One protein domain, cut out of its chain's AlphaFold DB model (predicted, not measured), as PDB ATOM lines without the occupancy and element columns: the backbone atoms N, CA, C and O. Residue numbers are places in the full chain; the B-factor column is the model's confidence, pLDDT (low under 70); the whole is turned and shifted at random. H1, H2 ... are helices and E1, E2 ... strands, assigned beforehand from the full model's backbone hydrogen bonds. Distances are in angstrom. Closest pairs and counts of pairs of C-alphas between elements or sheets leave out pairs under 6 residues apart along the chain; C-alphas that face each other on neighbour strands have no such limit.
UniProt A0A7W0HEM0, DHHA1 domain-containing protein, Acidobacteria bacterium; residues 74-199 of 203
ATOM      1  N   ILE A  74     -11.340  64.160  21.661       91.75
ATOM      2  CA  ILE A  74     -10.416  63.120  22.140       91.75
ATOM      3  C   ILE A  74     -10.507  61.871  21.260       91.75
ATOM      4  O   ILE A  74      -9.479  61.404  20.780       91.75
ATOM      5  N   ARG A  75     -11.720  61.378  20.974       90.12
ATOM      6  CA  ARG A  75     -11.913  60.208  20.099       90.12
ATOM      7  C   ARG A  75     -11.356  60.435  18.695       90.12
ATOM      8  O   ARG A  75     -10.613  59.600  18.196       90.12
ATOM      9  N   ALA A  76     -11.645  61.585  18.087       92.25
ATOM     10  CA  ALA A  76     -11.140  61.910  16.753       92.25
ATOM     11  C   ALA A  76      -9.602  62.005  16.710       92.25
ATOM     12  O   ALA A  76      -8.982  61.626  15.718       92.25
ATOM     13  N   GLN A  77      -8.967  62.509  17.774       93.62
ATOM     14  CA  GLN A  77      -7.504  62.549  17.868       93.62
ATOM     15  C   GLN A  77      -6.910  61.158  18.129       93.62
ATOM     16  O   GLN A  77      -5.911  60.807  17.506       93.62
ATOM     17  N   GLN A  78      -7.540  60.344  18.980       91.56
ATOM     18  CA  GLN A  78      -7.146  58.950  19.204       91.56
ATOM     19  C   GLN A  78      -7.239  58.122  17.918       91.56
ATOM     20  O   GLN A  78      -6.355  57.316  17.667       91.56
ATOM     21  N   GLU A  79      -8.255  58.329  17.077       91.62
ATOM     22  CA  GLU A  79      -8.365  57.658  15.772       91.62
ATOM     23  C   GLU A  79      -7.206  58.030  14.837       91.62
ATOM     24  O   GLU A  79      -6.613  57.154  14.207       91.62
ATOM     25  N   LYS A  80      -6.818  59.311  14.783       93.81
ATOM     26  CA  LYS A  80      -5.651  59.752  13.998       93.81
ATOM     27  C   LYS A  80      -4.349  59.156  14.529       93.81
ATOM     28  O   LYS A  80      -3.534  58.676  13.742       93.81
ATOM     29  N   LEU A  81      -4.169  59.170  15.851       94.50
ATOM     30  CA  LEU A  81      -3.003  58.581  16.506       94.50
ATOM     31  C   LEU A  81      -2.947  57.066  16.279       94.50
ATOM     32  O   LEU A  81      -1.888  56.529  15.983       94.50
ATOM     33  N   ALA A  82      -4.096  56.392  16.329       94.94
ATOM     34  CA  ALA A  82      -4.201  54.958  16.107       94.94
ATOM     35  C   ALA A  82      -3.694  54.559  14.716       94.94
ATOM     36  O   ALA A  82      -2.960  53.587  14.593       94.94
ATOM     37  N   VAL A  83      -4.024  55.326  13.674       94.06
ATOM     38  CA  VAL A  83      -3.522  55.076  12.311       94.06
ATOM     39  C   VAL A  83      -2.001  55.245  12.229       94.06
ATOM     40  O   VAL A  83      -1.333  54.465  11.549       94.06
ATOM     41  N   HIS A  84      -1.446  56.247  12.912       94.38
ATOM     42  CA  HIS A  84      -0.001  56.468  12.961       94.38
ATOM     43  C   HIS A  84       0.722  55.321  13.688       94.38
ATOM     44  O   HIS A  84       1.614  54.689  13.119       94.38
ATOM     45  N   ASP A  85       0.294  55.005  14.909       95.31
ATOM     46  CA  ASP A  85       0.944  54.005  15.759       95.31
ATOM     47  C   ASP A  85       0.740  52.580  15.234       95.31
ATOM     48  O   ASP A  85       1.623  51.735  15.381       95.31
ATOM     49  N   ALA A  86      -0.366  52.320  14.528       96.50
ATOM     50  CA  ALA A  86      -0.597  51.057  13.835       96.50
ATOM     51  C   ALA A  86       0.518  50.731  12.833       96.50
ATOM     52  O   ALA A  86       0.945  49.582  12.759       96.50
ATOM     53  N   ARG A  87       1.047  51.725  12.104       95.44
ATOM     54  CA  ARG A  87       2.177  51.505  11.181       95.44
ATOM     55  C   ARG A  87       3.445  51.100  11.926       95.44
ATOM     56  O   ARG A  87       4.169  50.218  11.472       95.44
ATOM     57  N   ALA A  88       3.702  51.721  13.077       94.88
ATOM     58  CA  ALA A  88       4.849  51.380  13.914       94.88
ATOM     59  C   ALA A  88       4.721  49.973  14.521       94.88
ATOM     60  O   ALA A  88       5.722  49.268  14.637       94.88
ATOM     61  N   LEU A  89       3.503  49.554  14.879       95.75
ATOM     62  CA  LEU A  89       3.224  48.191  15.330       95.75
ATOM     63  C   LEU A  89       3.447  47.168  14.215       95.75
ATOM     64  O   LEU A  89       4.119  46.168  14.446       95.75
ATOM     65  N   VAL A  90       2.941  47.438  13.008       96.00
ATOM     66  CA  VAL A  90       3.144  46.576  11.833       96.00
ATOM     67  C   VAL A  90       4.631  46.391  11.537       96.00
ATOM     68  O   VAL A  90       5.090  45.262  11.393       96.00
ATOM     69  N   ALA A  91       5.410  47.477  11.552       95.25
ATOM     70  CA  ALA A  91       6.845  47.432  11.279       95.25
ATOM     71  C   ALA A  91       7.663  46.609  12.296       95.25
ATOM     72  O   ALA A  91       8.766  46.174  11.975       95.25
ATOM     73  N   ARG A  92       7.153  46.410  13.520       94.06
ATOM     74  CA  ARG A  92       7.815  45.629  14.583       94.06
ATOM     75  C   ARG A  92       7.178  44.257  14.823       94.06
ATOM     76  O   ARG A  92       7.605  43.562  15.740       94.06
ATOM     77  N   GLY A  93       6.140  43.896  14.070       92.75
ATOM     78  CA  GLY A  93       5.451  42.620  14.235       92.75
ATOM     79  C   GLY A  93       6.323  41.429  13.835       92.75
ATOM     80  O   GLY A  93       7.193  41.529  12.970       92.75
ATOM     81  N   ASP A  94       6.057  40.281  14.451       93.94
ATOM     82  CA  ASP A  94       6.797  39.048  14.190       93.94
ATOM     83  C   ASP A  94       6.128  38.252  13.069       93.94
ATOM     84  O   ASP A  94       4.915  38.033  13.093       93.94
ATOM     85  N   HIS A  95       6.905  37.751  12.111       91.69
ATOM     86  CA  HIS A  95       6.378  36.867  11.073       91.69
ATOM     87  C   HIS A  95       6.393  35.408  11.544       91.69
ATOM     88  O   HIS A  95       7.436  34.866  11.909       91.69
ATOM     89  N   VAL A  96       5.231  34.751  11.503       90.25
ATOM     90  CA  VAL A  96       5.071  33.311  11.755       90.25
ATOM     91  C   VAL A  96       4.551  32.671  10.469       90.25
ATOM     92  O   VAL A  96       3.352  32.681  10.184       90.25
ATOM     93  N   GLY A  97       5.469  32.151   9.652       87.38
ATOM     94  CA  GLY A  97       5.154  31.759   8.277       87.38
ATOM     95  C   GLY A  97       4.829  32.992   7.427       87.38
ATOM     96  O   GLY A  97       5.614  33.931   7.393       87.38
ATOM     97  N   GLN A  98       3.673  32.992   6.757       86.81
ATOM     98  CA  GLN A  98       3.179  34.128   5.955       86.81
ATOM     99  C   GLN A  98       2.350  35.138   6.772       86.81
ATOM    100  O   GLN A  98       1.899  36.145   6.240       86.81
ATOM    101  N   ARG A  99       2.114  34.867   8.063       91.38
ATOM    102  CA  ARG A  99       1.266  35.689   8.931       91.38
ATOM    103  C   ARG A  99       2.103  36.686   9.718       91.38
ATOM    104  O   ARG A  99       3.065  36.284  10.374       91.38
ATOM    105  N   LEU A 100       1.652  37.935   9.768       95.12
ATOM    106  CA  LEU A 100       2.173  38.927  10.704       95.12
ATOM    107  C   LEU A 100       1.460  38.801  12.058       95.12
ATOM    108  O   LEU A 100       0.236  38.871  12.141       95.12
ATOM    109  N   VAL A 101       2.212  38.618  13.137       96.62
ATOM    110  CA  VAL A 101       1.686  38.492  14.499       96.62
ATOM    111  C   VAL A 101       2.164  39.672  15.332       96.62
ATOM    112  O   VAL A 101       3.356  39.852  15.569       96.62
ATOM    113  N   ILE A 102       1.212  40.463  15.818       97.56
ATOM    114  CA  ILE A 102       1.472  41.621  16.673       97.56
ATOM    115  C   ILE A 102       0.814  41.348  18.017       97.56
ATOM    116  O   ILE A 102      -0.408  41.246  18.101       97.56
ATOM    117  N   VAL A 103       1.617  41.221  19.072       97.75
ATOM    118  CA  VAL A 103       1.105  41.072  20.437       97.75
ATOM    119  C   VAL A 103       1.872  41.989  21.366       97.75
ATOM    120  O   VAL A 103       3.080  41.812  21.522       97.75
ATOM    121  N   ASP A 104       1.169  42.945  21.971       97.50
ATOM    122  CA  ASP A 104       1.787  43.990  22.787       97.50
ATOM    123  C   ASP A 104       0.835  44.515  23.874       97.50
ATOM    124  O   ASP A 104      -0.387  44.360  23.780       97.50
ATOM    125  N   ALA A 105       1.387  45.152  24.905       97.19
ATOM    126  CA  ALA A 105       0.641  45.805  25.972       97.19
ATOM    127  C   ALA A 105       1.023  47.286  26.069       97.19
ATOM    128  O   ALA A 105       2.171  47.636  26.325       97.19
ATOM    129  N   LEU A 106       0.034  48.160  25.906       96.06
ATOM    130  CA  LEU A 106       0.223  49.589  25.687       96.06
ATOM    131  C   LEU A 106      -0.344  50.425  26.842       96.06
ATOM    132  O   LEU A 106      -1.305  50.045  27.519       96.06
ATOM    133  N   GLU A 107       0.251  51.595  27.060       93.50
ATOM    134  CA  GLU A 107      -0.203  52.588  28.038       93.50
ATOM    135  C   GLU A 107      -1.040  53.682  27.379       93.50
ATOM    136  O   GLU A 107      -0.894  53.960  26.193       93.50
ATOM    137  N   GLY A 108      -1.913  54.325  28.156       89.62
ATOM    138  CA  GLY A 108      -2.642  55.518  27.709       89.62
ATOM    139  C   GLY A 108      -3.808  55.266  26.748       89.62
ATOM    140  O   GLY A 108      -4.475  56.218  26.348       89.62
ATOM    141  N   TRP A 109      -4.098  54.008  26.411       92.62
ATOM    142  CA  TRP A 109      -5.214  53.640  25.541       92.62
ATOM    143  C   TRP A 109      -6.427  53.170  26.344       92.62
ATOM    144  O   TRP A 109      -6.344  52.232  27.141       92.62
ATOM    145  N   ASP A 110      -7.574  53.804  26.102       92.44
ATOM    146  CA  ASP A 110      -8.870  53.288  26.537       92.44
ATOM    147  C   ASP A 110      -9.371  52.174  25.595       92.44
ATOM    148  O   ASP A 110      -8.749  51.852  24.581       92.44
ATOM    149  N   ALA A 111     -10.518  51.573  25.919       92.75
ATOM    150  CA  ALA A 111     -11.080  50.477  25.132       92.75
ATOM    151  C   ALA A 111     -11.390  50.862  23.673       92.75
ATOM    152  O   ALA A 111     -11.239  50.030  22.780       92.75
ATOM    153  N   ALA A 112     -11.835  52.097  23.420       93.44
ATOM    154  CA  ALA A 112     -12.178  52.545  22.075       93.44
ATOM    155  C   ALA A 112     -10.910  52.800  21.252       93.44
ATOM    156  O   ALA A 112     -10.810  52.330  20.122       93.44
ATOM    157  N   GLY A 113      -9.923  53.474  21.838       95.25
ATOM    158  CA  GLY A 113      -8.651  53.747  21.189       95.25
ATOM    159  C   GLY A 113      -7.842  52.473  20.918       95.25
ATOM    160  O   GLY A 113      -7.380  52.284  19.796       95.25
ATOM    161  N   LEU A 114      -7.753  51.547  21.885       96.44
ATOM    162  CA  LEU A 114      -7.082  50.251  21.702       96.44
ATOM    163  C   LEU A 114      -7.736  49.440  20.572       96.44
ATOM    164  O   LEU A 114      -7.055  48.782  19.784       96.44
ATOM    165  N   LYS A 115      -9.067  49.537  20.461       96.50
ATOM    166  CA  LYS A 115      -9.835  48.926  19.377       96.50
ATOM    167  C   LYS A 115      -9.519  49.541  18.021       96.50
ATOM    168  O   LYS A 115      -9.271  48.793  17.076       96.50
ATOM    169  N   SER A 116      -9.512  50.868  17.925       96.44
ATOM    170  CA  SER A 116      -9.152  51.575  16.692       96.44
ATOM    171  C   SER A 116      -7.722  51.256  16.256       96.44
ATOM    172  O   SER A 116      -7.492  51.017  15.074       96.44
ATOM    173  N   LEU A 117      -6.781  51.172  17.199       97.75
ATOM    174  CA  LEU A 117      -5.383  50.829  16.934       97.75
ATOM    175  C   LEU A 117      -5.224  49.398  16.407       97.75
ATOM    176  O   LEU A 117      -4.595  49.196  15.370       97.75
ATOM    177  N   ALA A 118      -5.839  48.413  17.070       97.50
ATOM    178  CA  ALA A 118      -5.791  47.021  16.619       97.50
ATOM    179  C   ALA A 118      -6.431  46.846  15.233       97.50
ATOM    180  O   ALA A 118      -5.870  46.168  14.374       97.50
ATOM    181  N   ALA A 119      -7.582  47.487  14.999       96.56
ATOM    182  CA  ALA A 119      -8.269  47.444  13.711       96.56
ATOM    183  C   ALA A 119      -7.457  48.122  12.595       96.56
ATOM    184  O   ALA A 119      -7.372  47.578  11.497       96.56
ATOM    185  N   ALA A 120      -6.827  49.268  12.869       96.81
ATOM    186  CA  ALA A 120      -5.970  49.953  11.902       96.81
ATOM    187  C   ALA A 120      -4.730  49.118  11.545       96.81
ATOM    188  O   ALA A 120      -4.405  48.988  10.368       96.81
ATOM    189  N   ALA A 121      -4.075  48.497  12.534       96.88
ATOM    190  CA  ALA A 121      -2.929  47.618  12.294       96.88
ATOM    191  C   ALA A 121      -3.316  46.389  11.456       96.88
ATOM    192  O   ALA A 121      -2.628  46.059  10.494       96.88
ATOM    193  N   ALA A 122      -4.454  45.762  11.764       96.12
ATOM    194  CA  ALA A 122      -4.986  44.642  10.990       96.12
ATOM    195  C   ALA A 122      -5.417  45.034   9.562       96.12
ATOM    196  O   ALA A 122      -5.396  44.199   8.665       96.12
ATOM    197  N   ALA A 123      -5.814  46.289   9.337       95.75
ATOM    198  CA  ALA A 123      -6.199  46.780   8.015       95.75
ATOM    199  C   ALA A 123      -5.000  47.069   7.099       95.75
ATOM    200  O   ALA A 123      -5.155  47.030   5.881       95.75
ATOM    201  N   PHE A 124      -3.820  47.368   7.658       95.31
ATOM    202  CA  PHE A 124      -2.609  47.586   6.862       95.31
ATOM    203  C   PHE A 124      -2.030  46.293   6.286       95.31
ATOM    204  O   PHE A 124      -1.424  46.340   5.221       95.31
ATOM    205  N   GLU A 125      -2.240  45.161   6.956       93.56
ATOM    206  CA  GLU A 125      -1.654  43.873   6.588       93.56
ATOM    207  C   GLU A 125      -2.745  42.785   6.533       93.56
ATOM    208  O   GLU A 125      -3.224  42.336   7.579       93.56
ATOM    209  N   PRO A 126      -3.162  42.339   5.329       92.00
ATOM    210  CA  PRO A 126      -4.247  41.368   5.142       92.00
ATOM    211  C   PRO A 126      -4.081  40.066   5.932       92.00
ATOM    212  O   PRO A 126      -5.067  39.493   6.402       92.00
ATOM    213  N   ASP A 127      -2.837  39.626   6.103       93.44
ATOM    214  CA  ASP A 127      -2.458  38.403   6.803       93.44
ATOM    215  C   ASP A 127      -2.053  38.662   8.265       93.44
ATOM    216  O   ASP A 127      -1.408  37.820   8.885       93.44
ATOM    217  N   ALA A 128      -2.416  39.808   8.851       95.25
ATOM    218  CA  ALA A 128      -2.089  40.113  10.241       95.25
ATOM    219  C   ALA A 128      -3.072  39.519  11.259       95.25
ATOM    220  O   ALA A 128      -4.281  39.420  11.035       95.25
ATOM    221  N   VAL A 129      -2.553  39.198  12.443       96.88
ATOM    222  CA  VAL A 129      -3.327  38.983  13.670       96.88
ATOM    223  C   VAL A 129      -2.730  39.858  14.760       96.88
ATOM    224  O   VAL A 129      -1.546  39.758  15.082       96.88
ATOM    225  N   VAL A 130      -3.567  40.719  15.327       97.94
ATOM    226  CA  VAL A 130      -3.174  41.773  16.257       97.94
ATOM    227  C   VAL A 130      -3.889  41.547  17.580       97.94
ATOM    228  O   VAL A 130      -5.114  41.546  17.614       97.94
ATOM    229  N   ALA A 131      -3.149  41.362  18.670       98.00
ATOM    230  CA  ALA A 131      -3.682  41.261  20.025       98.00
ATOM    231  C   ALA A 131      -3.028  42.315  20.921       98.00
ATOM    232  O   ALA A 131      -1.855  42.204  21.269       98.00
ATOM    233  N   LEU A 132      -3.787  43.341  21.291       98.44
ATOM    234  CA  LEU A 132      -3.301  44.441  22.116       98.44
ATOM    235  C   LEU A 132      -3.944  44.410  23.495       98.44
ATOM    236  O   LEU A 132      -5.138  44.127  23.630       98.44
ATOM    237  N   PHE A 133      -3.159  44.764  24.505       98.38
ATOM    238  CA  PHE A 133      -3.591  44.849  25.895       98.38
ATOM    239  C   PHE A 133      -3.389  46.257  26.446       98.38
ATOM    240  O   PHE A 133      -2.477  46.960  26.020       98.38
ATOM    241  N   SER A 134      -4.198  46.671  27.419       97.56
ATOM    242  CA  SER A 134      -3.840  47.826  28.249       97.56
ATOM    243  C   SER A 134      -2.912  47.387  29.382       97.56
ATOM    244  O   SER A 134      -3.063  46.294  29.928       97.56
ATOM    245  N   ARG A 135      -1.989  48.256  29.809       96.19
ATOM    246  CA  ARG A 135      -1.183  48.031  31.030       96.19
ATOM    247  C   ARG A 135      -1.920  48.402  32.331       96.19
ATOM    248  O   ARG A 135      -1.293  48.596  33.368       96.19
ATOM    249  N   THR A 136      -3.247  48.525  32.290       92.81
ATOM    250  CA  THR A 136      -4.079  48.797  33.474       92.81
ATOM    251  C   THR A 136      -4.391  47.512  34.235       92.81
ATOM    252  O   THR A 136      -4.391  46.431  33.655       92.81
ATOM    253  N   SER A 137      -4.728  47.628  35.521       91.56
ATOM    254  CA  SER A 137      -5.284  46.521  36.307       91.56
ATOM    255  C   SER A 137      -6.686  46.895  36.808       91.56
ATOM    256  O   SER A 137      -6.807  47.876  37.544       91.56
ATOM    257  N   PRO A 138      -7.749  46.169  36.417       95.19
ATOM    258  CA  PRO A 138      -7.751  45.057  35.464       95.19
ATOM    259  C   PRO A 138      -7.470  45.499  34.013       95.19
ATOM    260  O   PRO A 138      -7.731  46.644  33.629       95.19
ATOM    261  N   ALA A 139      -6.949  44.576  33.203       97.19
ATOM    262  CA  ALA A 139      -6.534  44.852  31.831       97.19
ATOM    263  C   ALA A 139      -7.694  44.752  30.829       97.19
ATOM    264  O   ALA A 139      -8.659  43.991  31.001       97.19
ATOM    265  N   LEU A 140      -7.567  45.530  29.758       97.94
ATOM    266  CA  LEU A 140      -8.349  45.446  28.531       97.94
ATOM    267  C   LEU A 140      -7.590  44.587  27.521       97.94
ATOM    268  O   LEU A 140      -6.361  44.586  27.510       97.94
ATOM    269  N   ALA A 141      -8.320  43.897  26.654       98.06
ATOM    270  CA  ALA A 141      -7.771  43.162  25.524       98.06
ATOM    271  C   ALA A 141      -8.589  43.449  24.270       98.06
ATOM    272  O   ALA A 141      -9.819  43.417  24.307       98.06
ATOM    273  N   VAL A 142      -7.911  43.661  23.151       98.44
ATOM    274  CA  VAL A 142      -8.526  43.677  21.827       98.44
ATOM    275  C   VAL A 142      -7.755  42.735  20.927       98.44
ATOM    276  O   VAL A 142      -6.532  42.792  20.873       98.44
ATOM    277  N   VAL A 143      -8.483  41.898  20.195       98.25
ATOM    278  CA  VAL A 143      -7.928  41.060  19.138       98.25
ATOM    279  C   VAL A 143      -8.593  41.436  17.821       98.25
ATOM    280  O   VAL A 143      -9.820  41.498  17.748       98.25
ATOM    281  N   ALA A 144      -7.793  41.683  16.793       98.00
ATOM    282  CA  ALA A 144      -8.220  41.969  15.432       98.00
ATOM    283  C   ALA A 144      -7.465  41.064  14.455       98.00
ATOM    284  O   ALA A 144      -6.312  40.706  14.697       98.00
ATOM    285  N   ARG A 145      -8.097  40.714  13.337       96.44
ATOM    286  CA  ARG A 145      -7.428  40.027  12.228       96.44
ATOM    287  C   ARG A 145      -7.594  40.796  10.923       96.44
ATOM    288  O   ARG A 145      -8.610  41.461  10.721       96.44
ATOM    289  N   GLY A 146      -6.597  40.685  10.053       95.38
ATOM    290  CA  GLY A 146      -6.670  41.168   8.683       95.38
ATOM    291  C   GLY A 146      -7.663  40.355   7.850       95.38
ATOM    292  O   GLY A 146      -8.213  39.340   8.296       95.38
ATOM    293  N   THR A 147      -7.911  40.808   6.624       92.69
ATOM    294  CA  THR A 147      -8.930  40.238   5.728       92.69
ATOM    295  C   THR A 147      -8.710  38.759   5.413       92.69
ATOM    296  O   THR A 147      -9.685  38.021   5.274       92.69
ATOM    297  N   HIS A 148      -7.455  38.313   5.340       89.38
ATOM    298  CA  HIS A 148      -7.069  36.922   5.079       89.38
ATOM    299  C   HIS A 148      -6.762  36.135   6.362       89.38
ATOM    300  O   HIS A 148      -6.506  34.932   6.317       89.38
ATOM    301  N   GLY A 149      -6.819  36.781   7.529       79.69
ATOM    302  CA  GLY A 149      -6.525  36.137   8.801       79.69
ATOM    303  C   GLY A 149      -7.468  34.963   9.079       79.69
ATOM    304  O   GLY A 149      -8.685  35.133   9.143       79.69
ATOM    305  N   ALA A 150      -6.900  33.776   9.295       83.31
ATOM    306  CA  ALA A 150      -7.645  32.552   9.615       83.31
ATOM    307  C   ALA A 150      -8.021  32.423  11.107       83.31
ATOM    308  O   ALA A 150      -8.749  31.512  11.492       83.31
ATOM    309  N   ILE A 151      -7.508  33.313  11.963       90.56
ATOM    310  CA  ILE A 151      -7.728  33.268  13.413       90.56
ATOM    311  C   ILE A 151      -9.032  33.972  13.787       90.56
ATOM    312  O   ILE A 151      -9.203  35.155  13.514       90.56
ATOM    313  N   ASP A 152      -9.918  33.272  14.492       94.69
ATOM    314  CA  ASP A 152     -11.132  33.866  15.052       94.69
ATOM    315  C   ASP A 152     -10.802  34.714  16.294       94.69
ATOM    316  O   ASP A 152     -10.479  34.189  17.365       94.69
ATOM    317  N   ALA A 153     -10.898  36.042  16.162       96.75
ATOM    318  CA  ALA A 153     -10.599  36.978  17.246       96.75
ATOM    319  C   ALA A 153     -11.477  36.738  18.489       96.75
ATOM    320  O   ALA A 153     -11.003  36.818  19.626       96.75
ATOM    321  N   GLY A 154     -12.752  36.394  18.280       96.94
ATOM    322  CA  GLY A 154     -13.706  36.097  19.349       96.94
ATOM    323  C   GLY A 154     -13.284  34.907  20.210       96.94
ATOM    324  O   GLY A 154     -13.384  34.962  21.436       96.94
ATOM    325  N   SER A 155     -12.772  33.854  19.585       96.69
ATOM    326  CA  SER A 155     -12.273  32.643  20.234       96.69
ATOM    327  C   SER A 155     -11.029  32.935  21.063       96.69
ATOM    328  O   SER A 155     -10.950  32.489  22.208       96.69
ATOM    329  N   VAL A 156     -10.104  33.755  20.548       97.00
ATOM    330  CA  VAL A 156      -8.914  34.180  21.304       97.00
ATOM    331  C   VAL A 156      -9.320  34.964  22.553       97.00
ATOM    332  O   VAL A 156      -8.870  34.647  23.654       97.00
ATOM    333  N   VAL A 157     -10.223  35.941  22.421       97.81
ATOM    334  CA  VAL A 157     -10.719  36.722  23.567       97.81
ATOM    335  C   VAL A 157     -11.438  35.838  24.586       97.81
ATOM    336  O   VAL A 157     -11.198  35.977  25.784       97.81
ATOM    337  N   LYS A 158     -12.288  34.904  24.141       97.62
ATOM    338  CA  LYS A 158     -12.970  33.955  25.036       97.62
ATOM    339  C   LYS A 158     -11.976  33.097  25.816       97.62
ATOM    340  O   LYS A 158     -12.154  32.929  27.018       97.62
ATOM    341  N   ALA A 159     -10.928  32.597  25.163       97.19
ATOM    342  CA  ALA A 159      -9.889  31.811  25.821       97.19
ATOM    343  C   ALA A 159      -9.104  32.640  26.855       97.19
ATOM    344  O   ALA A 159      -8.844  32.157  27.958       97.19
ATOM    345  N   LEU A 160      -8.778  33.899  26.538       97.38
ATOM    346  CA  LEU A 160      -8.115  34.816  27.473       97.38
ATOM    347  C   LEU A 160      -8.984  35.099  28.704       97.38
ATOM    348  O   LEU A 160      -8.505  34.980  29.827       97.38
ATOM    349  N   VAL A 161     -10.265  35.412  28.502       97.38
ATOM    350  CA  VAL A 161     -11.214  35.683  29.592       97.38
ATOM    351  C   VAL A 161     -11.485  34.433  30.434       97.38
ATOM    352  O   VAL A 161     -11.569  34.521  31.655       97.38
ATOM    353  N   ALA A 162     -11.577  33.255  29.814       97.19
ATOM    354  CA  ALA A 162     -11.726  31.997  30.544       97.19
ATOM    355  C   ALA A 162     -10.519  31.709  31.449       97.19
ATOM    356  O   ALA A 162     -10.680  31.150  32.531       97.19
ATOM    357  N   LYS A 163      -9.315  32.106  31.020       97.12
ATOM    358  CA  LYS A 163      -8.078  31.889  31.770       97.12
ATOM    359  C   LYS A 163      -7.834  32.936  32.861       97.12
ATOM    360  O   LYS A 163      -7.410  32.575  33.952       97.12
ATOM    361  N   PHE A 164      -8.060  34.213  32.563       97.12
ATOM    362  CA  PHE A 164      -7.662  35.338  33.422       97.12
ATOM    363  C   PHE A 164      -8.841  36.099  34.038       97.12
ATOM    364  O   PHE A 164      -8.649  37.168  34.615       97.12
ATOM    365  N   GLY A 165     -10.060  35.575  33.902       95.19
ATOM    366  CA  GLY A 165     -11.278  36.227  34.367       95.19
ATOM    367  C   GLY A 165     -11.735  37.381  33.471       95.19
ATOM    368  O   GLY A 165     -11.174  37.667  32.412       95.19
ATOM    369  N   GLY A 166     -12.804  38.051  33.902       95.62
ATOM    370  CA  GLY A 166     -13.400  39.174  33.181       95.62
ATOM    371  C   GLY A 166     -14.560  38.778  32.265       95.62
ATOM    372  O   GLY A 166     -15.211  37.748  32.450       95.62
ATOM    373  N   LYS A 167     -14.862  39.645  31.294       97.12
ATOM    374  CA  LYS A 167     -15.913  39.443  30.285       97.12
ATOM    375  C   LYS A 167     -15.437  39.962  28.936       97.12
ATOM    376  O   LYS A 167     -14.721  40.958  28.860       97.12
ATOM    377  N   GLY A 168     -15.867  39.314  27.862       95.56
ATOM    378  CA  GLY A 168     -15.496  39.718  26.513       95.56
ATOM    379  C   GLY A 168     -16.345  39.053  25.445       95.56
ATOM    380  O   GLY A 168     -17.081  38.102  25.709       95.56
ATOM    381  N   GLY A 169     -16.248  39.585  24.236       93.94
ATOM    382  CA  GLY A 169     -16.975  39.112  23.072       93.94
ATOM    383  C   GLY A 169     -16.614  39.903  21.823       93.94
ATOM    384  O   GLY A 169     -15.867  40.882  21.860       93.94
ATOM    385  N   GLY A 170     -17.147  39.459  20.696       95.19
ATOM    386  CA  GLY A 170     -16.888  40.058  19.398       95.19
ATOM    387  C   GLY A 170     -17.139  39.073  18.276       95.19
ATOM    388  O   GLY A 170     -17.600  37.955  18.513       95.19
ATOM    389  N   LYS A 171     -16.845  39.520  17.063       95.50
ATOM    390  CA  LYS A 171     -16.945  38.711  15.855       95.50
ATOM    391  C   LYS A 171     -15.572  38.136  15.500       95.50
ATOM    392  O   LYS A 171     -14.587  38.390  16.195       95.50
ATOM    393  N   SER A 172     -15.514  37.352  14.430       95.00
ATOM    394  CA  SER A 172     -14.280  36.690  14.006       95.00
ATOM    395  C   SER A 172     -13.208  37.682  13.572       95.00
ATOM    396  O   SER A 172     -12.027  37.403  13.741       95.00
ATOM    397  N   GLU A 173     -13.598  38.833  13.022       96.38
ATOM    398  CA  GLU A 173     -12.703  39.899  12.569       96.38
ATOM    399  C   GLU A 173     -12.149  40.765  13.707       96.38
ATOM    400  O   GLU A 173     -11.020  41.248  13.626       96.38
ATOM    401  N   LEU A 174     -12.938  40.969  14.765       97.50
ATOM    402  CA  LEU A 174     -12.620  41.902  15.838       97.50
ATOM    403  C   LEU A 174     -13.381  41.540  17.112       97.50
ATOM    404  O   LEU A 174     -14.617  41.469  17.128       97.50
ATOM    405  N   ALA A 175     -12.641  41.391  18.203       98.06
ATOM    406  CA  ALA A 175     -13.189  41.095  19.514       98.06
ATOM    407  C   ALA A 175     -12.474  41.849  20.628       98.06
ATOM    408  O   ALA A 175     -11.318  42.243  20.501       98.06
ATOM    409  N   GLN A 176     -13.186  42.041  21.735       97.81
ATOM    410  CA  GLN A 176     -12.694  42.782  22.886       97.81
ATOM    411  C   GLN A 176     -13.076  42.098  24.197       97.81
ATOM    412  O   GLN A 176     -14.162  41.529  24.332       97.81
ATOM    413  N   GLY A 177     -12.191  42.191  25.177       96.94
ATOM    414  CA  GLY A 177     -12.400  41.735  26.542       96.94
ATOM    415  C   GLY A 177     -11.902  42.766  27.543       96.94
ATOM    416  O   GLY A 177     -11.078  43.621  27.230       96.94
ATOM    417  N   GLY A 178     -12.418  42.691  28.761       96.62
ATOM    418  CA  GLY A 178     -11.983  43.528  29.867       96.62
ATOM    419  C   GLY A 178     -12.197  42.830  31.199       96.62
ATOM    420  O   GLY A 178     -12.952  41.858  31.298       96.62
ATOM    421  N   GLY A 179     -11.533  43.336  32.234       96.31
ATOM    422  CA  GLY A 179     -11.574  42.701  33.549       96.31
ATOM    423  C   GLY A 179     -10.548  41.576  33.710       96.31
ATOM    424  O   GLY A 179     -10.717  40.758  34.606       96.31
ATOM    425  N   LEU A 180      -9.529  41.509  32.848       97.31
ATOM    426  CA  LEU A 180      -8.492  40.477  32.910       97.31
ATOM    427  C   LEU A 180      -7.555  40.769  34.088       97.31
ATOM    428  O   LEU A 180      -6.965  41.850  34.164       97.31
ATOM    429  N   THR A 181      -7.409  39.813  35.002       95.19
ATOM    430  CA  THR A 181      -6.569  39.945  36.200       95.19
ATOM    431  C   THR A 181      -5.260  39.183  36.017       95.19
ATOM    432  O   THR A 181      -5.064  38.122  36.602       95.19
ATOM    433  N   ALA A 182      -4.379  39.706  35.163       95.00
ATOM    434  CA  ALA A 182      -3.037  39.174  34.927       95.00
ATOM    435  C   ALA A 182      -2.069  40.293  34.530       95.00
ATOM    436  O   ALA A 182      -2.489  41.360  34.075       95.00
ATOM    437  N   GLY A 183      -0.769  40.051  34.715       95.06
ATOM    438  CA  GLY A 183       0.270  40.993  34.304       95.06
ATOM    439  C   GLY A 183       0.388  41.096  32.773       95.06
ATOM    440  O   GLY A 183       0.079  40.124  32.076       95.06
ATOM    441  N   PRO A 184       0.878  42.230  32.232       95.06
ATOM    442  CA  PRO A 184       1.050  42.425  30.789       95.06
ATOM    443  C   PRO A 184       1.822  41.291  30.098       95.06
ATOM    444  O   PRO A 184       1.370  40.768  29.081       95.06
ATOM    445  N   ASP A 185       2.934  40.849  30.687       96.56
ATOM    446  CA  ASP A 185       3.790  39.810  30.102       96.56
ATOM    447  C   ASP A 185       3.079  38.453  30.024       96.56
ATOM    448  O   ASP A 185       3.219  37.709  29.050       96.56
ATOM    449  N   GLU A 186       2.257  38.137  31.028       97.19
ATOM    450  CA  GLU A 186       1.491  36.894  31.066       97.19
ATOM    451  C   GLU A 186       0.370  36.888  30.016       97.19
ATOM    452  O   GLU A 186       0.155  35.872  29.341       97.19
ATOM    453  N   LEU A 187      -0.302  38.031  29.836       97.19
ATOM    454  CA  LEU A 187      -1.317  38.233  28.799       97.19
ATOM    455  C   LEU A 187      -0.710  38.097  27.399       97.19
ATOM    456  O   LEU A 187      -1.224  37.326  26.583       97.19
ATOM    457  N   ILE A 188       0.422  38.764  27.150       97.12
ATOM    458  CA  ILE A 188       1.163  38.681  25.885       97.12
ATOM    459  C   ILE A 188       1.573  37.230  25.606       97.12
ATOM    460  O   ILE A 188       1.301  36.698  24.526       97.12
ATOM    461  N   ALA A 189       2.178  36.547  26.583       97.19
ATOM    462  CA  ALA A 189       2.634  35.168  26.423       97.19
ATOM    463  C   ALA A 189       1.481  34.177  26.192       97.19
ATOM    464  O   ALA A 189       1.639  33.176  25.485       97.19
ATOM    465  N   ALA A 190       0.316  34.401  26.803       96.94
ATOM    466  CA  ALA A 190      -0.867  33.578  26.575       96.94
ATOM    467  C   ALA A 190      -1.473  33.817  25.186       96.94
ATOM    468  O   ALA A 190      -1.759  32.852  24.478       96.94
ATOM    469  N   ALA A 191      -1.614  35.077  24.774       96.44
ATOM    470  CA  ALA A 191      -2.156  35.427  23.466       96.44
ATOM    471  C   ALA A 191      -1.271  34.928  22.321       96.44
ATOM    472  O   ALA A 191      -1.781  34.304  21.393       96.44
ATOM    473  N   ARG A 192       0.056  35.096  22.425       95.44
ATOM    474  CA  ARG A 192       1.011  34.550  21.447       95.44
ATOM    475  C   ARG A 192       0.847  33.041  21.279       95.44
ATOM    476  O   ARG A 192       0.754  32.565  20.153       95.44
ATOM    477  N   ARG A 193       0.739  32.292  22.383       95.06
ATOM    478  CA  ARG A 193       0.509  30.838  22.334       95.06
ATOM    479  C   ARG A 193      -0.786  30.482  21.613       95.06
ATOM    480  O   ARG A 193      -0.741  29.636  20.730       95.06
ATOM    481  N   LEU A 194      -1.896  31.143  21.951       94.38
ATOM    482  CA  LEU A 194      -3.202  30.900  21.325       94.38
ATOM    483  C   LEU A 194      -3.182  31.180  19.813       94.38
ATOM    484  O   LEU A 194      -3.719  30.397  19.031       94.38
ATOM    485  N   ILE A 195      -2.542  32.277  19.403       91.81
ATOM    486  CA  ILE A 195      -2.451  32.688  17.995       91.81
ATOM    487  C   ILE A 195      -1.559  31.729  17.197       91.81
ATOM    488  O   ILE A 195      -1.891  31.372  16.067       91.81
ATOM    489  N   ILE A 196      -0.443  31.281  17.777       88.56
ATOM    490  CA  ILE A 196       0.482  30.357  17.112       88.56
ATOM    491  C   ILE A 196      -0.129  28.952  17.029       88.56
ATOM    492  O   ILE A 196      -0.136  28.373  15.943       88.56
ATOM    493  N   SER A 197      -0.706  28.422  18.116       83.75
ATOM    494  CA  SER A 197      -1.251  27.054  18.157       83.75
ATOM    495  C   SER A 197      -2.409  26.836  17.188       83.75
ATOM    496  O   SER A 197      -2.516  25.773  16.587       83.75
ATOM    497  N   ALA A 198      -3.247  27.853  16.983       71.44
ATOM    498  CA  ALA A 198      -4.352  27.793  16.032       71.44
ATOM    499  C   ALA A 198      -3.894  27.711  14.557       71.44
ATOM    500  O   ALA A 198      -4.697  27.414  13.679       71.44
ATOM    501  N   SER A 199      -2.605  27.924  14.273       57.84
ATOM    502  CA  SER A 199      -2.021  27.745  12.934       57.84
ATOM    503  C   SER A 199      -1.720  26.283  12.603       57.84
ATOM    504  O   SER A 199      -1.651  25.937  11.430       57.84
TER     505      SER A 199
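This is residues 74 to 199 of the 203 residues of the protein "DHHA1 domain-containing protein" of Acidobacteria bacterium (UniProt A0A7W0HEM0). A twisted sheet of six strands makes the core of three layers, with helices on both faces: H1 and H2 on one, H3 and H4 on the other. H2 covers E3 and E4, H3 runs along E6, and H1 packs on H2, reaching the sheet with its residues 86 to 91. The printed part has 126 residues, with four named helices and six named strands in the order H1 E1 E2 H2 E3 E4 H3 E5 E6 H4; the class is mixed, helices and strands. The mixed sheet's order is E1, E2, E3, E4, E6, E5, with E2 and E3 parallel and the other neighbours antiparallel. The whole is compact, with a radius of gyration of the C-alphas of 12.9 A, and rounded, spanning 37 by 31 by 24 A.

H1, residues 74 to 91, has a kink of 30 degrees near residue 81. It touches H2, residues 111 to 124, at a steep tilt of 42 degrees, the same way; the closest C-alphas are those of Ala 82 and Leu 117, 4.4 A apart. E1, residues 94 to 96, and E2, residues 99 to 106, form an antiparallel hairpin, with N 94 and O 101 within hydrogen-bond range at 3.0 A. E2, H2 and E3, residues 128 to 134, form a strand-helix-strand unit, two parallel neighbour strands with a helix between, and its crossover is right-handed; N 129 and O 100 are 2.8 A apart. E3 and E4, residues 139 to 145, form a hairpin, with N 132 and O 142 at 2.8 A. H2 lies over E3 and E4 at a height over the sheet of 8.1 A. H3, residues 153 to 164, lies over E6, residues 174 to 180, at a height of 7.2 A; only 2 of its C-alphas fall on E4, only just too few to lie over it. E4, H3 and E5, residues 167 to 170, form a split strand-helix-strand unit, with E6 between its strands and a right-handed crossover. N 141 and O 177 of E4 and E6 are 2.8 A apart, and N 169 and O 176 of the hairpin E5 and E6 are 2.9 A apart. H4, residues 184 to 197, touches residues 156 to 160 of H3 at a steep tilt of 48 degrees, opposite ways; the closest C-alphas are those of Val 156 and Leu 194, 6.6 A apart. In H2, H3 and H4 every O i to N i+4 pair is within hydrogen-bond range, and in H1 12 of 14.

H1 runs 25.7 A from C-alpha 74 at (-10.416, 63.120, 22.140). E2 is 21.8 A long, H2 20.3 A, E3 19.7 A, E4 20.2 A, H3 16.5 A and E6 17.6 A. H4 runs 20.0 A, to C-alpha 197 at (-1.251, 27.054, 18.157).

The C-alphas of Ile 74 and Gly 97, the two farthest apart, are 37.7 A apart. The printed part has no cut and no long link. Its mean pLDDT is 94.4, with residue 199 alone under 70.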